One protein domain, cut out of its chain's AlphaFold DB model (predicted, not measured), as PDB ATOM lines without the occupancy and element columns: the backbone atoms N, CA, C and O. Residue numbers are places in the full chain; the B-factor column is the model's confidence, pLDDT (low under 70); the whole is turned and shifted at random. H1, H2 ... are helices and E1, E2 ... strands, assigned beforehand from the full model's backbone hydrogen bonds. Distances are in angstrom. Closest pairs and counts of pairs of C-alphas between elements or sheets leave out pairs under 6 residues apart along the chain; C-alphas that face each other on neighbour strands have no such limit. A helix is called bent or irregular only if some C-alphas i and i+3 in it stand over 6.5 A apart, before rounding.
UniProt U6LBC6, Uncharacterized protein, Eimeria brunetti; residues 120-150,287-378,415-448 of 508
ATOM      1  N   SER A 120     187.059 185.886 147.134       48.94
ATOM      2  CA  SER A 120     186.906 185.754 145.677       48.94
ATOM      3  C   SER A 120     185.496 186.102 145.181       48.94
ATOM      4  O   SER A 120     185.314 186.434 144.013       48.94
ATOM      5  N   ASP A 121     184.507 186.044 146.071       53.75
ATOM      6  CA  ASP A 121     183.114 185.758 145.719       53.75
ATOM      7  C   ASP A 121     182.282 187.040 145.506       53.75
ATOM      8  O   ASP A 121     181.150 187.173 145.976       53.75
ATOM      9  N   GLY A 122     182.871 188.008 144.796       59.16
ATOM     10  CA  GLY A 122     182.248 189.287 144.450       59.16
ATOM     11  C   GLY A 122     182.094 190.273 145.616       59.16
ATOM     12  O   GLY A 122     182.680 190.126 146.690       59.16
ATOM     13  N   CYS A 123     181.310 191.330 145.391       60.50
ATOM     14  CA  CYS A 123     181.022 192.355 146.399       60.50
ATOM     15  C   CYS A 123     179.566 192.835 146.303       60.50
ATOM     16  O   CYS A 123     179.202 193.534 145.356       60.50
ATOM     17  N   LEU A 124     178.751 192.523 147.317       67.25
ATOM     18  CA  LEU A 124     177.401 193.067 147.486       67.25
ATOM     19  C   LEU A 124     177.427 194.230 148.488       67.25
ATOM     20  O   LEU A 124     177.581 194.017 149.690       67.25
ATOM     21  N   ALA A 125     177.250 195.458 148.005       70.62
ATOM     22  CA  ALA A 125     177.091 196.631 148.859       70.62
ATOM     23  C   ALA A 125     175.600 196.902 149.111       70.62
ATOM     24  O   ALA A 125     174.871 197.253 148.185       70.62
ATOM     25  N   ILE A 126     175.143 196.761 150.357       74.31
ATOM     26  CA  ILE A 126     173.768 197.106 150.748       74.31
ATOM     27  C   ILE A 126     173.751 198.545 151.272       74.31
ATOM     28  O   ILE A 126     174.408 198.863 152.265       74.31
ATOM     29  N   VAL A 127     172.993 199.410 150.603       75.31
ATOM     30  CA  VAL A 127     172.712 200.789 151.006       75.31
ATOM     31  C   VAL A 127     171.249 200.856 151.428       75.31
ATOM     32  O   VAL A 127     170.351 200.603 150.631       75.31
ATOM     33  N   VAL A 128     171.000 201.192 152.688       72.69
ATOM     34  CA  VAL A 128     169.648 201.389 153.221       72.69
ATOM     35  C   VAL A 128     169.441 202.884 153.394       72.69
ATOM     36  O   VAL A 128     170.230 203.509 154.106       72.69
ATOM     37  N   ASP A 129     168.412 203.461 152.769       66.38
ATOM     38  CA  ASP A 129     167.979 204.796 153.171       66.38
ATOM     39  C   ASP A 129     167.151 204.706 154.459       66.38
ATOM     40  O   ASP A 129     166.201 203.925 154.566       66.38
ATOM     41  N   LEU A 130     167.544 205.503 155.448       59.59
ATOM     42  CA  LEU A 130     167.039 205.479 156.815       59.59
ATOM     43  C   LEU A 130     166.304 206.793 157.089       59.59
ATOM     44  O   LEU A 130     166.870 207.728 157.659       59.59
ATOM     45  N   ASN A 131     165.030 206.868 156.694       56.53
ATOM     46  CA  ASN A 131     164.184 208.007 157.039       56.53
ATOM     47  C   ASN A 131     164.121 208.170 158.575       56.53
ATOM     48  O   ASN A 131     163.648 207.277 159.282       56.53
ATOM     49  N   SER A 132     164.590 209.313 159.091       51.81
ATOM     50  CA  SER A 132     164.848 209.547 160.522       51.81
ATOM     51  C   SER A 132     163.637 209.388 161.432       51.81
ATOM     52  O   SER A 132     163.797 209.329 162.651       51.81
ATOM     53  N   ASP A 133     162.436 209.351 160.866       47.06
ATOM     54  CA  ASP A 133     161.194 209.347 161.628       47.06
ATOM     55  C   ASP A 133     160.568 207.943 161.692       47.06
ATOM     56  O   ASP A 133     159.917 207.609 162.679       47.06
ATOM     57  N   ILE A 134     160.885 207.061 160.731       49.56
ATOM     58  CA  ILE A 134     160.544 205.627 160.785       49.56
ATOM     59  C   ILE A 134     161.408 204.910 161.840       49.56
ATOM     60  O   ILE A 134     160.938 204.029 162.559       49.56
ATOM     61  N   TRP A 135     162.676 205.315 161.969       45.59
ATOM     62  CA  TRP A 135     163.685 204.618 162.781       45.59
ATOM     63  C   TRP A 135     163.802 205.105 164.237       45.59
ATOM     64  O   TRP A 135     164.577 204.537 165.006       45.59
ATOM     65  N   ARG A 136     163.005 206.107 164.646       44.25
ATOM     66  CA  ARG A 136     162.801 206.458 166.071       44.25
ATOM     67  C   ARG A 136     161.857 205.497 166.792       44.25
ATOM     68  O   ARG A 136     161.894 205.425 168.017       44.25
ATOM     69  N   GLY A 137     161.015 204.773 166.053       47.38
ATOM     70  CA  GLY A 137     160.253 203.656 166.600       47.38
ATOM     71  C   GLY A 137     161.131 202.403 166.745       47.38
ATOM     72  O   GLY A 137     162.043 202.196 165.937       47.38
ATOM     73  N   PRO A 138     160.857 201.523 167.726       44.06
ATOM     74  CA  PRO A 138     161.502 200.216 167.827       44.06
ATOM     75  C   PRO A 138     160.992 199.281 166.714       44.06
ATOM     76  O   PRO A 138     160.103 198.457 166.919       44.06
ATOM     77  N   SER A 139     161.532 199.440 165.505       49.91
ATOM     78  CA  SER A 139     161.200 198.611 164.343       49.91
ATOM     79  C   SER A 139     161.834 197.208 164.443       49.91
ATOM     80  O   SER A 139     162.915 197.055 165.024       49.91
ATOM     81  N   PRO A 140     161.227 196.162 163.844       54.69
ATOM     82  CA  PRO A 140     161.846 194.833 163.790       54.69
ATOM     83  C   PRO A 140     163.180 194.860 163.027       54.69
ATOM     84  O   PRO A 140     164.114 194.148 163.390       54.69
ATOM     85  N   LEU A 141     163.302 195.756 162.042       47.88
ATOM     86  CA  LEU A 141     164.525 196.019 161.288       47.88
ATOM     87  C   LEU A 141     165.655 196.610 162.152       47.88
ATOM     88  O   LEU A 141     166.800 196.197 161.980       47.88
ATOM     89  N   ASN A 142     165.360 197.485 163.125       50.69
ATOM     90  CA  ASN A 142     166.342 197.921 164.131       50.69
ATOM     91  C   ASN A 142     166.874 196.708 164.909       50.69
ATOM     92  O   ASN A 142     168.079 196.477 164.952       50.69
ATOM     93  N   SER A 143     165.975 195.862 165.424       54.94
ATOM     94  CA  SER A 143     166.381 194.665 166.171       54.94
ATOM     95  C   SER A 143     167.133 193.641 165.308       54.94
ATOM     96  O   SER A 143     167.979 192.911 165.821       54.94
ATOM     97  N   PHE A 144     166.857 193.573 164.002       52.91
ATOM     98  CA  PHE A 144     167.615 192.751 163.056       52.91
ATOM     99  C   PHE A 144     169.023 193.313 162.808       52.91
ATOM    100  O   PHE A 144     169.990 192.549 162.826       52.91
ATOM    101  N   LEU A 145     169.173 194.631 162.638       52.03
ATOM    102  CA  LEU A 145     170.481 195.275 162.468       52.03
ATOM    103  C   LEU A 145     171.335 195.203 163.744       52.03
ATOM    104  O   LEU A 145     172.508 194.855 163.653       52.03
ATOM    105  N   GLU A 146     170.757 195.405 164.931       53.69
ATOM    106  CA  GLU A 146     171.454 195.197 166.214       53.69
ATOM    107  C   GLU A 146     171.932 193.744 166.400       53.69
ATOM    108  O   GLU A 146     173.014 193.508 166.935       53.69
ATOM    109  N   LYS A 147     171.153 192.756 165.935       49.56
ATOM    110  CA  LYS A 147     171.522 191.328 166.006       49.56
ATOM    111  C   LYS A 147     172.521 190.896 164.930       49.56
ATOM    112  O   LYS A 147     173.228 189.913 165.135       49.56
ATOM    113  N   THR A 148     172.583 191.597 163.797       46.00
ATOM    114  CA  THR A 148     173.493 191.278 162.678       46.00
ATOM    115  C   THR A 148     174.770 192.120 162.652       46.00
ATOM    116  O   THR A 148     175.741 191.706 162.020       46.00
ATOM    117  N   GLN A 149     174.832 193.229 163.395       47.06
ATOM    118  CA  GLN A 149     176.068 193.955 163.700       47.06
ATOM    119  C   GLN A 149     176.478 193.774 165.172       47.06
ATOM    120  O   GLN A 149     176.276 194.677 165.986       47.06
ATOM    121  N   PRO A 150     177.124 192.648 165.540       50.19
ATOM    122  CA  PRO A 150     177.818 192.570 166.817       50.19
ATOM    123  C   PRO A 150     178.902 193.655 166.856       50.19
ATOM    124  O   PRO A 150     179.839 193.644 166.053       50.19
ATOM    125  N   SER A 287     167.694 212.747 152.867       77.50
ATOM    126  CA  SER A 287     168.563 211.576 152.977       77.50
ATOM    127  C   SER A 287     169.792 211.678 152.077       77.50
ATOM    128  O   SER A 287     169.693 211.968 150.889       77.50
ATOM    129  N   LEU A 288     170.987 211.427 152.618       83.00
ATOM    130  CA  LEU A 288     172.274 211.640 151.930       83.00
ATOM    131  C   LEU A 288     172.664 210.493 150.972       83.00
ATOM    132  O   LEU A 288     173.841 210.129 150.872       83.00
ATOM    133  N   LEU A 289     171.685 209.930 150.254       85.81
ATOM    134  CA  LEU A 289     171.842 208.755 149.392       85.81
ATOM    135  C   LEU A 289     172.968 208.919 148.361       85.81
ATOM    136  O   LEU A 289     173.751 207.992 148.157       85.81
ATOM    137  N   ALA A 290     173.122 210.101 147.756       87.56
ATOM    138  CA  ALA A 290     174.186 210.332 146.778       87.56
ATOM    139  C   ALA A 290     175.596 210.198 147.383       87.56
ATOM    140  O   ALA A 290     176.528 209.749 146.710       87.56
ATOM    141  N   GLY A 291     175.759 210.551 148.663       87.62
ATOM    142  CA  GLY A 291     176.999 210.334 149.407       87.62
ATOM    143  C   GLY A 291     177.234 208.853 149.701       87.62
ATOM    144  O   GLY A 291     178.339 208.357 149.479       87.62
ATOM    145  N   ALA A 292     176.192 208.134 150.129       88.12
ATOM    146  CA  ALA A 292     176.263 206.698 150.404       88.12
ATOM    147  C   ALA A 292     176.605 205.881 149.143       88.12
ATOM    148  O   ALA A 292     177.541 205.083 149.175       88.12
ATOM    149  N   LEU A 293     175.932 206.141 148.014       87.94
ATOM    150  CA  LEU A 293     176.231 205.504 146.724       87.94
ATOM    151  C   LEU A 293     177.643 205.846 146.227       87.94
ATOM    152  O   LEU A 293     178.357 204.953 145.777       87.94
ATOM    153  N   SER A 294     178.093 207.099 146.368       90.38
ATOM    154  CA  SER A 294     179.476 207.478 146.024       90.38
ATOM    155  C   SER A 294     180.505 206.684 146.835       90.38
ATOM    156  O   SER A 294     181.494 206.203 146.286       90.38
ATOM    157  N   ILE A 295     180.270 206.511 148.141       86.94
ATOM    158  CA  ILE A 295     181.141 205.724 149.024       86.94
ATOM    159  C   ILE A 295     181.103 204.236 148.641       86.94
ATOM    160  O   ILE A 295     182.163 203.623 148.516       86.94
ATOM    161  N   ALA A 296     179.918 203.669 148.396       86.94
ATOM    162  CA  ALA A 296     179.751 202.279 147.970       86.94
ATOM    163  C   ALA A 296     180.482 201.987 146.647       86.94
ATOM    164  O   ALA A 296     181.208 200.999 146.559       86.94
ATOM    165  N   LEU A 297     180.379 202.874 145.652       85.69
ATOM    166  CA  LEU A 297     181.086 202.738 144.374       85.69
ATOM    167  C   LEU A 297     182.608 202.903 144.524       85.69
ATOM    168  O   LEU A 297     183.361 202.149 143.912       85.69
ATOM    169  N   CYS A 298     183.079 203.815 145.382       86.38
ATOM    170  CA  CYS A 298     184.506 203.935 145.711       86.38
ATOM    171  C   CYS A 298     185.061 202.684 146.411       86.38
ATOM    172  O   CYS A 298     186.211 202.309 146.164       86.38
ATOM    173  N   TYR A 299     184.263 202.015 147.251       84.06
ATOM    174  CA  TYR A 299     184.605 200.687 147.757       84.06
ATOM    175  C   TYR A 299     184.628 199.667 146.619       84.06
ATOM    176  O   TYR A 299     185.672 199.063 146.400       84.06
ATOM    177  N   VAL A 300     183.531 199.488 145.876       81.69
ATOM    178  CA  VAL A 300     183.408 198.501 144.782       81.69
ATOM    179  C   VAL A 300     184.558 198.610 143.775       81.69
ATOM    180  O   VAL A 300     185.199 197.606 143.480       81.69
ATOM    181  N   HIS A 301     184.926 199.819 143.350       83.12
ATOM    182  CA  HIS A 301     186.090 200.065 142.489       83.12
ATOM    183  C   HIS A 301     187.422 199.568 143.094       83.12
ATOM    184  O   HIS A 301     188.314 199.126 142.372       83.12
ATOM    185  N   ARG A 302     187.571 199.607 144.424       80.75
ATOM    186  CA  ARG A 302     188.734 199.062 145.144       80.75
ATOM    187  C   ARG A 302     188.686 197.531 145.286       80.75
ATOM    188  O   ARG A 302     189.755 196.930 145.333       80.75
ATOM    189  N   TRP A 303     187.504 196.904 145.326       72.00
ATOM    190  CA  TRP A 303     187.356 195.435 145.296       72.00
ATOM    191  C   TRP A 303     187.579 194.868 143.880       72.00
ATOM    192  O   TRP A 303     188.260 193.856 143.737       72.00
ATOM    193  N   LEU A 304     187.115 195.567 142.834       65.94
ATOM    194  CA  LEU A 304     187.313 195.217 141.414       65.94
ATOM    195  C   LEU A 304     188.793 195.090 141.005       65.94
ATOM    196  O   LEU A 304     189.121 194.337 140.095       65.94
ATOM    197  N   GLY A 305     189.712 195.760 141.709       58.59
ATOM    198  CA  GLY A 305     191.158 195.576 141.530       58.59
ATOM    199  C   GLY A 305     191.719 194.239 142.048       58.59
ATOM    200  O   GLY A 305     192.932 194.046 141.999       58.59
ATOM    201  N   GLY A 306     190.880 193.349 142.595       53.94
ATOM    202  CA  GLY A 306     191.285 192.091 143.231       53.94
ATOM    203  C   GLY A 306     191.254 190.838 142.344       53.94
ATOM    204  O   GLY A 306     191.948 189.875 142.669       53.94
ATOM    205  N   GLY A 307     190.491 190.821 141.244       52.50
ATOM    206  CA  GLY A 307     190.391 189.653 140.357       52.50
ATOM    207  C   GLY A 307     189.362 189.810 139.223       52.50
ATOM    208  O   GLY A 307     188.441 190.613 139.354       52.50
ATOM    209  N   PRO A 308     189.502 189.060 138.110       52.41
ATOM    210  CA  PRO A 308     188.748 189.301 136.873       52.41
ATOM    211  C   PRO A 308     187.283 188.826 136.874       52.41
ATOM    212  O   PRO A 308     186.531 189.257 136.008       52.41
ATOM    213  N   GLU A 309     186.861 187.977 137.818       57.53
ATOM    214  CA  GLU A 309     185.479 187.449 137.905       57.53
ATOM    215  C   GLU A 309     184.665 188.028 139.082       57.53
ATOM    216  O   GLU A 309     183.590 187.532 139.412       57.53
ATOM    217  N   ALA A 310     185.156 189.088 139.735       62.66
ATOM    218  CA  ALA A 310     184.541 189.664 140.936       62.66
ATOM    219  C   ALA A 310     183.271 190.496 140.633       62.66
ATOM    220  O   ALA A 310     183.271 191.729 140.739       62.66
ATOM    221  N   GLU A 311     182.170 189.819 140.286       73.12
ATOM    222  CA  GLU A 311     180.846 190.430 140.104       73.12
ATOM    223  C   GLU A 311     180.483 191.335 141.294       73.12
ATOM    224  O   GLU A 311     180.341 190.886 142.435       73.12
ATOM    225  N   SER A 312     180.303 192.626 141.025       78.44
ATOM    226  CA  SER A 312     180.017 193.625 142.053       78.44
ATOM    227  C   SER A 312     178.641 194.249 141.840       78.44
ATOM    228  O   SER A 312     178.285 194.622 140.723       78.44
ATOM    229  N   ARG A 313     177.850 194.340 142.912       80.56
ATOM    230  CA  ARG A 313     176.430 194.728 142.888       80.56
ATOM    231  C   ARG A 313     176.107 195.676 144.040       80.56
ATOM    232  O   ARG A 313     176.672 195.549 145.130       80.56
ATOM    233  N   VAL A 314     175.177 196.600 143.815       86.81
ATOM    234  CA  VAL A 314     174.649 197.496 144.855       86.81
ATOM    235  C   VAL A 314     173.156 197.237 145.026       86.81
ATOM    236  O   VAL A 314     172.407 197.282 144.055       86.81
ATOM    237  N   LEU A 315     172.728 196.995 146.261       86.50
ATOM    238  CA  LEU A 315     171.320 196.912 146.642       86.50
ATOM    239  C   LEU A 315     170.931 198.192 147.379       86.50
ATOM    240  O   LEU A 315     171.463 198.455 148.457       86.50
ATOM    241  N   LEU A 316     169.997 198.959 146.823       87.06
ATOM    242  CA  LEU A 316     169.355 200.088 147.487       87.06
ATOM    243  C   LEU A 316     168.013 199.654 148.093       87.06
ATOM    244  O   LEU A 316     167.116 199.229 147.369       87.06
ATOM    245  N   LEU A 317     167.851 199.809 149.407       84.94
ATOM    246  CA  LEU A 317     166.543 199.757 150.068       84.94
ATOM    247  C   LEU A 317     166.045 201.193 150.283       84.94
ATOM    248  O   LEU A 317     166.658 201.942 151.045       84.94
ATOM    249  N   ASP A 318     164.956 201.579 149.616       82.69
ATOM    250  CA  ASP A 318     164.391 202.933 149.683       82.69
ATOM    251  C   ASP A 318     163.198 202.989 150.655       82.69
ATOM    252  O   ASP A 318     162.214 202.257 150.501       82.69
ATOM    253  N   THR A 319     163.287 203.875 151.655       78.44
ATOM    254  CA  THR A 319     162.199 204.200 152.603       78.44
ATOM    255  C   THR A 319     161.751 205.666 152.515       78.44
ATOM    256  O   THR A 319     161.039 206.164 153.396       78.44
ATOM    257  N   SER A 320     162.181 206.379 151.470       72.12
ATOM    258  CA  SER A 320     161.880 207.795 151.274       72.12
ATOM    259  C   SER A 320     160.419 208.054 150.882       72.12
ATOM    260  O   SER A 320     159.717 207.197 150.345       72.12
ATOM    261  N   GLN A 321     159.962 209.274 151.168       71.62
ATOM    262  CA  GLN A 321     158.687 209.817 150.696       71.62
ATOM    263  C   GLN A 321     158.872 210.519 149.334       71.62
ATOM    264  O   GLN A 321     159.994 210.932 148.994       71.62
ATOM    265  N   PRO A 322     157.801 210.708 148.540       68.12
ATOM    266  CA  PRO A 322     157.915 211.273 147.201       68.12
ATOM    267  C   PRO A 322     158.513 212.688 147.234       68.12
ATOM    268  O   PRO A 322     158.006 213.595 147.889       68.12
ATOM    269  N   GLY A 323     159.607 212.880 146.491       69.25
ATOM    270  CA  GLY A 323     160.276 214.175 146.317       69.25
ATOM    271  C   GLY A 323     161.544 214.404 147.151       69.25
ATOM    272  O   GLY A 323     162.280 215.339 146.835       69.25
ATOM    273  N   HIS A 324     161.881 213.555 148.132       74.56
ATOM    274  CA  HIS A 324     163.062 213.772 148.995       74.56
ATOM    275  C   HIS A 324     164.394 213.841 148.222       74.56
ATOM    276  O   HIS A 324     165.264 214.650 148.548       74.56
ATOM    277  N   TYR A 325     164.543 213.068 147.141       77.75
ATOM    278  CA  TYR A 325     165.749 213.077 146.304       77.75
ATOM    279  C   TYR A 325     165.827 214.230 145.287       77.75
ATOM    280  O   TYR A 325     166.823 214.331 144.569       77.75
ATOM    281  N   ALA A 326     164.825 215.116 145.207       77.19
ATOM    282  CA  ALA A 326     164.754 216.188 144.206       77.19
ATOM    283  C   ALA A 326     166.053 217.012 144.110       77.19
ATOM    284  O   ALA A 326     166.593 217.225 143.022       77.19
ATOM    285  N   SER A 327     166.599 217.420 145.256       79.06
ATOM    286  CA  SER A 327     167.834 218.205 145.361       79.06
ATOM    287  C   SER A 327     169.114 217.422 145.039       79.06
ATOM    288  O   SER A 327     170.120 218.027 144.666       79.06
ATOM    289  N   GLN A 328     169.078 216.092 145.155       84.31
ATOM    290  CA  GLN A 328     170.209 215.188 144.927       84.31
ATOM    291  C   GLN A 328     170.158 214.473 143.571       84.31
ATOM    292  O   GLN A 328     171.109 213.780 143.227       84.31
ATOM    293  N   TYR A 329     169.118 214.706 142.767       83.94
ATOM    294  CA  TYR A 329     168.935 214.183 141.409       83.94
ATOM    295  C   TYR A 329     170.217 214.194 140.553       83.94
ATOM    296  O   TYR A 329     170.613 213.164 140.017       83.94
ATOM    297  N   ILE A 330     170.916 215.335 140.470       84.88
ATOM    298  CA  ILE A 330     172.139 215.460 139.655       84.88
ATOM    299  C   ILE A 330     173.288 214.591 140.220       84.88
ATOM    300  O   ILE A 330     173.836 213.792 139.462       84.88
ATOM    301  N   PRO A 331     173.654 214.679 141.518       88.62
ATOM    302  CA  PRO A 331     174.546 213.707 142.155       88.62
ATOM    303  C   PRO A 331     174.166 212.232 141.939       88.62
ATOM    304  O   PRO A 331     175.044 211.442 141.605       88.62
ATOM    305  N   LEU A 332     172.886 211.868 142.080       88.44
ATOM    306  CA  LEU A 332     172.409 210.486 141.952       88.44
ATOM    307  C   LEU A 332     172.580 209.948 140.525       88.44
ATOM    308  O   LEU A 332     173.180 208.887 140.342       88.44
ATOM    309  N   LEU A 333     172.154 210.705 139.508       88.38
ATOM    310  CA  LEU A 333     172.381 210.327 138.110       88.38
ATOM    311  C   LEU A 333     173.878 210.232 137.785       88.38
ATOM    312  O   LEU A 333     174.300 209.277 137.138       88.38
ATOM    313  N   ASN A 334     174.703 211.155 138.292       90.56
ATOM    314  CA  ASN A 334     176.156 211.072 138.129       90.56
ATOM    315  C   ASN A 334     176.736 209.791 138.762       90.56
ATOM    316  O   ASN A 334     177.637 209.189 138.176       90.56
ATOM    317  N   THR A 335     176.214 209.332 139.909       90.69
ATOM    318  CA  THR A 335     176.605 208.029 140.480       90.69
ATOM    319  C   THR A 335     176.100 206.835 139.668       90.69
ATOM    320  O   THR A 335     176.846 205.872 139.532       90.69
ATOM    321  N   ALA A 336     174.914 206.892 139.048       89.88
ATOM    322  CA  ALA A 336     174.443 205.828 138.154       89.88
ATOM    323  C   ALA A 336     175.274 205.732 136.863       89.88
ATOM    324  O   ALA A 336     175.675 204.635 136.481       89.88
ATOM    325  N   PHE A 337     175.625 206.860 136.233       91.38
ATOM    326  CA  PHE A 337     176.541 206.876 135.082       91.38
ATOM    327  C   PHE A 337     177.964 206.411 135.442       91.38
ATOM    328  O   PHE A 337     178.666 205.860 134.594       91.38
ATOM    329  N   ALA A 338     178.402 206.603 136.691       90.00
ATOM    330  CA  ALA A 338     179.641 206.008 137.184       90.00
ATOM    331  C   ALA A 338     179.498 204.488 137.387       90.00
ATOM    332  O   ALA A 338     180.363 203.738 136.942       90.00
ATOM    333  N   ALA A 339     178.404 204.026 138.001       89.88
ATOM    334  CA  ALA A 339     178.135 202.609 138.250       89.88
ATOM    335  C   ALA A 339     178.018 201.793 136.953       89.88
ATOM    336  O   ALA A 339     178.686 200.769 136.815       89.88
ATOM    337  N   SER A 340     177.267 202.283 135.961       88.69
ATOM    338  CA  SER A 340     177.119 201.601 134.671       88.69
ATOM    339  C   SER A 340     178.428 201.547 133.881       88.69
ATOM    340  O   SER A 340     178.736 200.517 133.283       88.69
ATOM    341  N   LYS A 341     179.273 202.585 133.968       89.25
ATOM    342  CA  LYS A 341     180.642 202.552 133.422       89.25
ATOM    343  C   LYS A 341     181.554 201.534 134.129       89.25
ATOM    344  O   LYS A 341     182.502 201.054 133.513       89.25
ATOM    345  N   LEU A 342     181.286 201.207 135.393       84.88
ATOM    346  CA  LEU A 342     181.995 200.166 136.148       84.88
ATOM    347  C   LEU A 342     181.393 198.758 135.966       84.88
ATOM    348  O   LEU A 342     181.918 197.813 136.546       84.88
ATOM    349  N   GLY A 343     180.307 198.603 135.198       83.94
ATOM    350  CA  GLY A 343     179.586 197.329 135.070       83.94
ATOM    351  C   GLY A 343     178.820 196.916 136.335       83.94
ATOM    352  O   GLY A 343     178.501 195.742 136.506       83.94
ATOM    353  N   VAL A 344     178.541 197.864 137.234       86.56
ATOM    354  CA  VAL A 344     177.908 197.625 138.538       86.56
ATOM    355  C   VAL A 344     176.415 197.928 138.442       86.56
ATOM    356  O   VAL A 344     176.019 199.087 138.319       86.56
ATOM    357  N   ALA A 345     175.585 196.889 138.536       85.50
ATOM    358  CA  ALA A 345     174.135 197.041 138.620       85.50
ATOM    359  C   ALA A 345     173.718 197.609 139.989       85.50
ATOM    360  O   ALA A 345     174.221 197.160 141.029       85.50
ATOM    361  N   ILE A 346     172.787 198.570 139.984       88.12
ATOM    362  CA  ILE A 346     172.112 199.079 141.184       88.12
ATOM    363  C   ILE A 346     170.670 198.570 141.166       88.12
ATOM    364  O   ILE A 346     169.850 199.040 140.381       88.12
ATOM    365  N   ASP A 347     170.359 197.612 142.034       86.38
ATOM    366  CA  ASP A 347     169.003 197.094 142.205       86.38
ATOM    367  C   ASP A 347     168.291 197.861 143.329       86.38
ATOM    368  O   ASP A 347     168.843 198.007 144.421       86.38
ATOM    369  N   CYS A 348     167.068 198.338 143.087       84.25
ATOM    370  CA  CYS A 348     166.312 199.163 144.032       84.25
ATOM    371  C   CYS A 348     165.055 198.444 144.543       84.25
ATOM    372  O   CYS A 348     164.239 197.942 143.770       84.25
ATOM    373  N   CYS A 349     164.871 198.453 145.860       82.62
ATOM    374  CA  CYS A 349     163.719 197.903 146.561       82.62
ATOM    375  C   CYS A 349     162.974 199.034 147.288       82.62
ATOM    376  O   CYS A 349     163.392 199.469 148.363       82.62
ATOM    377  N   SER A 350     161.870 199.500 146.706       81.25
ATOM    378  CA  SER A 350     160.994 200.523 147.281       81.25
ATOM    379  C   SER A 350     160.075 199.911 148.337       81.25
ATOM    380  O   SER A 350     159.227 199.078 148.011       81.25
ATOM    381  N   LEU A 351     160.218 200.310 149.603       77.31
ATOM    382  CA  LEU A 351     159.433 199.751 150.717       77.31
ATOM    383  C   LEU A 351     158.140 200.529 151.026       77.31
ATOM    384  O   LEU A 351     157.294 200.030 151.769       77.31
ATOM    385  N   LEU A 352     157.973 201.725 150.454       71.50
ATOM    386  CA  LEU A 352     156.758 202.546 150.539       71.50
ATOM    387  C   LEU A 352     155.945 202.477 149.229       71.50
ATOM    388  O   LEU A 352     156.530 202.260 148.166       71.50
ATOM    389  N   PRO A 353     154.613 202.691 149.280       62.69
ATOM    390  CA  PRO A 353     153.765 202.727 148.086       62.69
ATOM    391  C   PRO A 353     154.072 203.930 147.180       62.69
ATOM    392  O   PRO A 353     154.086 203.790 145.961       62.69
ATOM    393  N   ASP A 354     154.369 205.089 147.773       65.94
ATOM    394  CA  ASP A 354     154.575 206.367 147.080       65.94
ATOM    395  C   ASP A 354     156.054 206.604 146.715       65.94
ATOM    396  O   ASP A 354     156.625 207.663 146.987       65.94
ATOM    397  N   SER A 355     156.719 205.596 146.143       68.00
ATOM    398  CA  SER A 355     158.144 205.697 145.809       68.00
ATOM    399  C   SER A 355     158.421 206.743 144.729       68.00
ATOM    400  O   SER A 355     157.670 206.879 143.763       68.00
ATOM    401  N   SER A 356     159.532 207.469 144.861       73.56
ATOM    402  CA  SER A 356     159.924 208.469 143.862       73.56
ATOM    403  C   SER A 356     160.389 207.836 142.540       73.56
ATOM    404  O   SER A 356     160.899 206.720 142.521       73.56
ATOM    405  N   THR A 357     160.300 208.584 141.436       77.44
ATOM    406  CA  THR A 357     160.729 208.125 140.098       77.44
ATOM    407  C   THR A 357     162.252 208.063 139.906       77.44
ATOM    408  O   THR A 357     162.744 207.648 138.859       77.44
ATOM    409  N   ILE A 358     163.035 208.508 140.895       83.00
ATOM    410  CA  ILE A 358     164.491 208.653 140.760       83.00
ATOM    411  C   ILE A 358     165.203 207.291 140.872       83.00
ATOM    412  O   ILE A 358     165.957 206.977 139.953       83.00
ATOM    413  N   PRO A 359     164.948 206.435 141.887       82.38
ATOM    414  CA  PRO A 359     165.431 205.049 141.916       82.38
ATOM    415  C   PRO A 359     165.110 204.233 140.657       82.38
ATOM    416  O   PRO A 359     165.943 203.438 140.229       82.38
ATOM    417  N   GLU A 360     163.962 204.470 140.013       80.75
ATOM    418  CA  GLU A 360     163.600 203.822 138.741       80.75
ATOM    419  C   GLU A 360     164.629 204.150 137.646       80.75
ATOM    420  O   GLU A 360     165.181 203.257 137.005       80.75
ATOM    421  N   GLN A 361     164.968 205.436 137.505       83.56
ATOM    422  CA  GLN A 361     165.980 205.912 136.559       83.56
ATOM    423  C   GLN A 361     167.400 205.432 136.916       83.56
ATOM    424  O   GLN A 361     168.223 205.256 136.018       83.56
ATOM    425  N   LEU A 362     167.705 205.181 138.198       85.81
ATOM    426  CA  LEU A 362     168.983 204.579 138.611       85.81
ATOM    427  C   LEU A 362     169.072 203.093 138.206       85.81
ATOM    428  O   LEU A 362     170.130 202.662 137.738       85.81
ATOM    429  N   CYS A 363     167.977 202.331 138.319       84.75
ATOM    430  CA  CYS A 363     167.896 200.957 137.807       84.75
ATOM    431  C   CYS A 363     168.070 200.922 136.283       84.75
ATOM    432  O   CYS A 363     168.977 200.249 135.790       84.75
ATOM    433  N   ASP A 364     167.270 201.701 135.544       83.88
ATOM    434  CA  ASP A 364     167.292 201.744 134.073       83.88
ATOM    435  C   ASP A 364     168.682 202.115 133.518       83.88
ATOM    436  O   ASP A 364     169.151 201.512 132.550       83.88
ATOM    437  N   LEU A 365     169.384 203.067 134.150       87.31
ATOM    438  CA  LEU A 365     170.739 203.471 133.746       87.31
ATOM    439  C   LEU A 365     171.828 202.436 134.060       87.31
ATOM    440  O   LEU A 365     172.887 202.479 133.429       87.31
ATOM    441  N   THR A 366     171.605 201.540 135.024       85.94
ATOM    442  CA  THR A 366     172.597 200.542 135.477       85.94
ATOM    443  C   THR A 366     172.231 199.102 135.123       85.94
ATOM    444  O   THR A 366     172.982 198.188 135.455       85.94
ATOM    445  N   GLN A 367     171.108 198.894 134.424       79.75
ATOM    446  CA  GLN A 367     170.532 197.576 134.114       79.75
ATOM    447  C   GLN A 367     170.226 196.739 135.376       79.75
ATOM    448  O   GLN A 367     170.211 195.503 135.349       79.75
ATOM    449  N   GLY A 368     169.975 197.428 136.492       78.81
ATOM    450  CA  GLY A 368     169.466 196.844 137.726       78.81
ATOM    451  C   GLY A 368     167.949 196.646 137.699       78.81
ATOM    452  O   GLY A 368     167.260 197.074 136.774       78.81
ATOM    453  N   ARG A 369     167.421 195.971 138.721       79.12
ATOM    454  CA  ARG A 369     165.987 195.693 138.890       79.12
ATOM    455  C   ARG A 369     165.356 196.646 139.900       79.12
ATOM    456  O   ARG A 369     165.851 196.768 141.018       79.12
ATOM    457  N   LEU A 370     164.215 197.236 139.548       80.38
ATOM    458  CA  LEU A 370     163.305 197.866 140.509       80.38
ATOM    459  C   LEU A 370     162.289 196.841 141.050       80.38
ATOM    460  O   LEU A 370     161.788 195.997 140.306       80.38
ATOM    461  N   SER A 371     161.937 196.924 142.333       80.19
ATOM    462  CA  SER A 371     160.810 196.196 142.942       80.19
ATOM    463  C   SER A 371     160.133 197.056 144.016       80.19
ATOM    464  O   SER A 371     160.828 197.730 144.770       80.19
ATOM    465  N   SER A 372     158.796 197.043 144.096       74.12
ATOM    466  CA  SER A 372     158.013 197.894 145.014       74.12
ATOM    467  C   SER A 372     157.088 197.079 145.925       74.12
ATOM    468  O   SER A 372     156.439 196.136 145.469       74.12
ATOM    469  N   PHE A 373     157.020 197.457 147.208       71.88
ATOM    470  CA  PHE A 373     156.363 196.707 148.293       71.88
ATOM    471  C   PHE A 373     155.179 197.437 148.924       71.88
ATOM    472  O   PHE A 373     154.959 197.387 150.138       71.88
ATOM    473  N   SER A 374     154.359 198.047 148.068       57.34
ATOM    474  CA  SER A 374     153.022 198.524 148.426       57.34
ATOM    475  C   SER A 374     152.182 197.394 149.052       57.34
ATOM    476  O   SER A 374     151.683 196.510 148.358       57.34
ATOM    477  N   GLY A 375     152.052 197.409 150.385       53.50
ATOM    478  CA  GLY A 375     151.123 196.560 151.143       53.50
ATOM    479  C   GLY A 375     151.711 195.691 152.265       53.50
ATOM    480  O   GLY A 375     150.943 195.230 153.105       53.50
ATOM    481  N   CYS A 376     153.032 195.477 152.348       50.22
ATOM    482  CA  CYS A 376     153.598 194.562 153.365       50.22
ATOM    483  C   CYS A 376     153.750 195.169 154.774       50.22
ATOM    484  O   CYS A 376     153.760 194.423 155.750       50.22
ATOM    485  N   PHE A 377     153.846 196.500 154.895       47.78
ATOM    486  CA  PHE A 377     154.128 197.191 156.166       47.78
ATOM    487  C   PHE A 377     152.964 198.033 156.723       47.78
ATOM    488  O   PHE A 377     153.053 198.540 157.838       47.78
ATOM    489  N   SER A 378     151.835 198.151 156.012       42.38
ATOM    490  CA  SER A 378     150.720 199.052 156.374       42.38
ATOM    491  C   SER A 378     149.815 198.561 157.523       42.38
ATOM    492  O   SER A 378     148.654 198.950 157.608       42.38
ATOM    493  N   ARG A 415     154.439 188.450 158.817       53.06
ATOM    494  CA  ARG A 415     154.267 188.225 157.369       53.06
ATOM    495  C   ARG A 415     155.103 189.161 156.493       53.06
ATOM    496  O   ARG A 415     155.512 188.726 155.420       53.06
ATOM    497  N   GLY A 416     155.364 190.396 156.929       58.66
ATOM    498  CA  GLY A 416     156.140 191.367 156.148       58.66
ATOM    499  C   GLY A 416     157.603 190.944 156.006       58.66
ATOM    500  O   GLY A 416     158.118 190.840 154.894       58.66
ATOM    501  N   ASP A 417     158.233 190.598 157.131       62.44
ATOM    502  CA  ASP A 417     159.646 190.205 157.198       62.44
ATOM    503  C   ASP A 417     159.947 188.959 156.340       62.44
ATOM    504  O   ASP A 417     160.938 188.919 155.610       62.44
ATOM    505  N   ILE A 418     159.060 187.955 156.377       65.38
ATOM    506  CA  ILE A 418     159.202 186.716 155.592       65.38
ATOM    507  C   ILE A 418     159.015 186.989 154.093       65.38
ATOM    508  O   ILE A 418     159.773 186.456 153.285       65.38
ATOM    509  N   ALA A 419     158.049 187.831 153.706       68.06
ATOM    510  CA  ALA A 419     157.843 188.200 152.304       68.06
ATOM    511  C   ALA A 419     159.049 188.968 151.734       68.06
ATOM    512  O   ALA A 419     159.502 188.668 150.626       68.06
ATOM    513  N   LEU A 420     159.612 189.901 152.512       72.50
ATOM    514  CA  LEU A 420     160.815 190.641 152.137       72.50
ATOM    515  C   LEU A 420     162.034 189.712 152.008       72.50
ATOM    516  O   LEU A 420     162.751 189.786 151.012       72.50
ATOM    517  N   LEU A 421     162.250 188.796 152.959       75.69
ATOM    518  CA  LEU A 421     163.372 187.850 152.907       75.69
ATOM    519  C   LEU A 421     163.256 186.867 151.728       75.69
ATOM    520  O   LEU A 421     164.241 186.649 151.021       75.69
ATOM    521  N   GLN A 422     162.060 186.321 151.479       75.44
ATOM    522  CA  GLN A 422     161.780 185.442 150.335       75.44
ATOM    523  C   GLN A 422     162.105 186.142 149.006       75.44
ATOM    524  O   GLN A 422     162.704 185.548 148.107       75.44
ATOM    525  N   LEU A 423     161.742 187.423 148.889       70.69
ATOM    526  CA  LEU A 423     162.024 188.232 147.710       70.69
ATOM    527  C   LEU A 423     163.516 188.562 147.567       70.69
ATOM    528  O   LEU A 423     164.059 188.392 146.478       70.69
ATOM    529  N   LEU A 424     164.193 188.994 148.635       74.81
ATOM    530  CA  LEU A 424     165.636 189.262 148.608       74.81
ATOM    531  C   LEU A 424     166.423 188.008 148.181       74.81
ATOM    532  O   LEU A 424     167.305 188.094 147.322       74.81
ATOM    533  N   GLY A 425     166.032 186.836 148.690       74.06
ATOM    534  CA  GLY A 425     166.585 185.542 148.288       74.06
ATOM    535  C   GLY A 425     166.326 185.167 146.822       74.06
ATOM    536  O   GLY A 425     167.220 184.635 146.171       74.06
ATOM    537  N   PHE A 426     165.140 185.459 146.275       72.50
ATOM    538  CA  PHE A 426     164.787 185.066 144.901       72.50
ATOM    539  C   PHE A 426     165.206 186.079 143.820       72.50
ATOM    540  O   PHE A 426     165.569 185.685 142.714       72.50
ATOM    541  N   TRP A 427     165.159 187.385 144.100       69.62
ATOM    542  CA  TRP A 427     165.329 188.436 143.084       69.62
ATOM    543  C   TRP A 427     166.690 189.136 143.106       69.62
ATOM    544  O   TRP A 427     167.120 189.616 142.054       69.62
ATOM    545  N   PHE A 428     167.371 189.181 144.256       69.62
ATOM    546  CA  PHE A 428     168.589 189.983 144.446       69.62
ATOM    547  C   PHE A 428     169.852 189.128 144.647       69.62
ATOM    548  O   PHE A 428     170.929 189.507 144.181       69.62
ATOM    549  N   LEU A 429     169.723 187.947 145.264       68.50
ATOM    550  CA  LEU A 429     170.820 186.977 145.402       68.50
ATOM    551  C   LEU A 429     171.348 186.390 144.068       68.50
ATOM    552  O   LEU A 429     172.573 186.310 143.927       68.50
ATOM    553  N   PRO A 430     170.507 185.992 143.081       68.69
ATOM    554  CA  PRO A 430     170.994 185.345 141.858       68.69
ATOM    555  C   PRO A 430     171.996 186.186 141.058       68.69
ATOM    556  O   PRO A 430     171.916 187.418 141.027       68.69
ATOM    557  N   SER A 431     172.925 185.511 140.373       65.50
ATOM    558  CA  SER A 431     173.921 186.164 139.516       65.50
ATOM    559  C   SER A 431     173.259 186.993 138.397       65.50
ATOM    560  O   SER A 431     172.167 186.647 137.930       65.50
ATOM    561  N   PRO A 432     173.891 188.085 137.921       65.00
ATOM    562  CA  PRO A 432     173.424 188.856 136.774       65.00
ATOM    563  C   PRO A 432     173.281 187.986 135.520       65.00
ATOM    564  O   PRO A 432     172.319 188.146 134.776       65.00
ATOM    565  N   SER A 433     174.161 186.998 135.348       67.00
ATOM    566  CA  SER A 433     174.111 185.988 134.283       67.00
ATOM    567  C   SER A 433     172.849 185.106 134.305       67.00
ATOM    568  O   SER A 433     172.386 184.694 133.244       67.00
ATOM    569  N   LEU A 434     172.223 184.881 135.469       67.81
ATOM    570  CA  LEU A 434     170.927 184.189 135.588       67.81
ATOM    571  C   LEU A 434     169.713 185.119 135.403       67.81
ATOM    572  O   LEU A 434     168.584 184.639 135.259       67.81
ATOM    573  N   ARG A 435     169.895 186.448 135.381       71.00
ATOM    574  CA  ARG A 435     168.769 187.398 135.298       71.00
ATOM    575  C   ARG A 435     167.911 187.265 134.037       71.00
ATOM    576  O   ARG A 435     166.697 187.347 134.222       71.00
ATOM    577  N   PRO A 436     168.450 187.032 132.821       65.81
ATOM    578  CA  PRO A 436     167.632 186.889 131.613       65.81
ATOM    579  C   PRO A 436     166.688 185.681 131.648       65.81
ATOM    580  O   PRO A 436     165.604 185.742 131.080       65.81
ATOM    581  N   ALA A 437     167.068 184.605 132.346       66.06
ATOM    582  CA  ALA A 437     166.239 183.408 132.496       66.06
ATOM    583  C   ALA A 437     165.143 183.562 133.570       66.06
ATOM    584  O   ALA A 437     164.130 182.870 133.514       66.06
ATOM    585  N   ILE A 438     165.341 184.453 134.551       66.38
ATOM    586  CA  ILE A 438     164.442 184.620 135.709       66.38
ATOM    587  C   ILE A 438     163.518 185.844 135.557       66.38
ATOM    588  O   ILE A 438     162.351 185.786 135.933       66.38
ATOM    589  N   ALA A 439     163.994 186.959 134.987       57.97
ATOM    590  CA  ALA A 439     163.196 188.180 134.794       57.97
ATOM    591  C   ALA A 439     162.409 188.178 133.472       57.97
ATOM    592  O   ALA A 439     162.515 189.101 132.669       57.97
ATOM    593  N   ALA A 440     161.550 187.176 133.283       51.12
ATOM    594  CA  ALA A 440     160.531 187.219 132.231       51.12
ATOM    595  C   ALA A 440     159.484 188.336 132.461       51.12
ATOM    596  O   ALA A 440     158.784 188.725 131.530       51.12
ATOM    597  N   VAL A 441     159.368 188.855 133.695       51.03
ATOM    598  CA  VAL A 441     158.356 189.846 134.097       51.03
ATOM    599  C   VAL A 441     158.969 190.963 134.957       51.03
ATOM    600  O   VAL A 441     158.737 191.054 136.159       51.03
ATOM    601  N   SER A 442     159.741 191.850 134.331       52.59
ATOM    602  CA  SER A 442     160.038 193.187 134.874       52.59
ATOM    603  C   SER A 442     159.901 194.234 133.767       52.59
ATOM    604  O   SER A 442     160.885 194.747 133.236       52.59
ATOM    605  N   VAL A 443     158.654 194.511 133.371       46.56
ATOM    606  CA  VAL A 443     158.323 195.505 132.338       46.56
ATOM    607  C   VAL A 443     158.480 196.910 132.928       46.56
ATOM    608  O   VAL A 443     157.514 197.528 133.369       46.56
ATOM    609  N   HIS A 444     159.715 197.408 132.976       53.78
ATOM    610  CA  HIS A 444     159.999 198.790 133.357       53.78
ATOM    611  C   HIS A 444     159.456 199.730 132.268       53.78
ATOM    612  O   HIS A 444     159.965 199.800 131.145       53.78
ATOM    613  N   HIS A 445     158.349 200.407 132.581       53.16
ATOM    614  CA  HIS A 445     157.710 201.364 131.688       53.16
ATOM    615  C   HIS A 445     158.551 202.645 131.643       53.16
ATOM    616  O   HIS A 445     158.475 203.468 132.549       53.16
ATOM    617  N   LYS A 446     159.348 202.806 130.581       55.72
ATOM    618  CA  LYS A 446     160.380 203.849 130.432       55.72
ATOM    619  C   LYS A 446     159.843 205.277 130.601       55.72
ATOM    620  O   LYS A 446     159.468 205.937 129.627       55.72
ATOM    621  N   THR A 447     159.883 205.795 131.825       57.88
ATOM    622  CA  THR A 447     159.542 207.177 132.189       57.88
ATOM    623  C   THR A 447     160.699 208.128 131.855       57.88
ATOM    624  O   THR A 447     161.267 208.796 132.724       57.88
ATOM    625  N   ASN A 448     161.006 208.249 130.554       58.59
ATOM    626  CA  ASN A 448     161.963 209.202 129.957       58.59
ATOM    627  C   ASN A 448     161.494 210.676 130.070       58.59
ATOM    628  O   ASN A 448     161.564 211.455 129.120       58.59
TER     629      ASN A 448
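What this domain is: This is residues 120 to 150, 287 to 378 and 415 to 448 of the 508 residues of an uncharacterized protein of Eimeria brunetti (UniProt U6LBC6). A four-stranded parallel sheet makes the core, with H2 and H4 running along one face, H3 set between those two helices and only grazing the sheet, and H5 over the opposite face. Residues 142 to 150, most of them in H1, stick out from the body, and H6 follows H5 off the sheet. The printed part has 157 residues, with six named helices and four named strands in the order E1 H1 H2 E2 H3 E3 H4 E4 H5 H6; the sheet's order is E1 E2 E3 E4 and the class is mixed. The whole is compact, with a radius of gyration of the C-alphas of 15.5 A and spans of 43 by 38 by 33 A.

Where its parts are: Find C-alpha 123 at (181.022, 192.355, 146.399); from there E1 runs 16.0 A to residue 128. Next come H1, residues 140 to 148, and H2, residues 289 to 304, 22.1 A long. Then read E2, residues 312 to 318, 19.7 A; H3, residues 326 to 341, 23.6 A; E3, residues 345 to 350, 16.1 A; H4, residues 357 to 366, 14.8 A; and E4, residues 370 to 372. H5, residues 415 to 428, is 19.4 A long, and H6, residues 432 to 438, ends at C-alpha 438 at (164.442, 184.620, 135.709). H3 and H6 are irregular: C-alphas 327 and 330 are 7.7 A apart, and C-alphas 433 and 436 are 7.1 A apart.

How they stand to each other: Look first at the sheet: within hydrogen-bond range are N 127 and O 315 between E1 and E2, 2.8 A, N 316 and O 347 between E2 and E3, 2.8 A, and N 371 and O 348 between E3 and E4, 2.9 A. E2, H3, E3 and E3, H4, E4 are strand-helix-strand units, parallel neighbour strands joined through a helix, with right-handed crossovers. H2 lies over E1 and E2 at a height over the sheet of 9.0 A; its closest C-alpha pair with E1 is Ala 125 and Ala 296, 6.3 A. On the same face H4 lies over E3 at 7.7 A. H3 touches H2, closest at the C-alphas of Ala 290 and Leu 332, 5.1 A, and H4, at those of Ser 340 and Thr 366, 4.7 A. On the opposite face H5 lies only just over E3, with 3 of its C-alphas on that strand, at 9.3 A. Every O i to N i+4 pair is within hydrogen-bond range in H1, H2, H4 and H5; H3 has 10 of 12, and H6 1 of 3 beside 3 of 4 O i to N i+3 pairs.

The domain as a whole: The farthest C-alphas, those of Pro 308 and Ser 378, are 43.8 A apart. Residues 151 to 286 are not printed, with 25.3 A across that cut, nor are 379 to 414, with 11.4 A. The link from E1 to H1 is long. Mean pLDDT of the printed part is 70.7; 70 residues are under 70, among them 129 to 150 and 436 to 448.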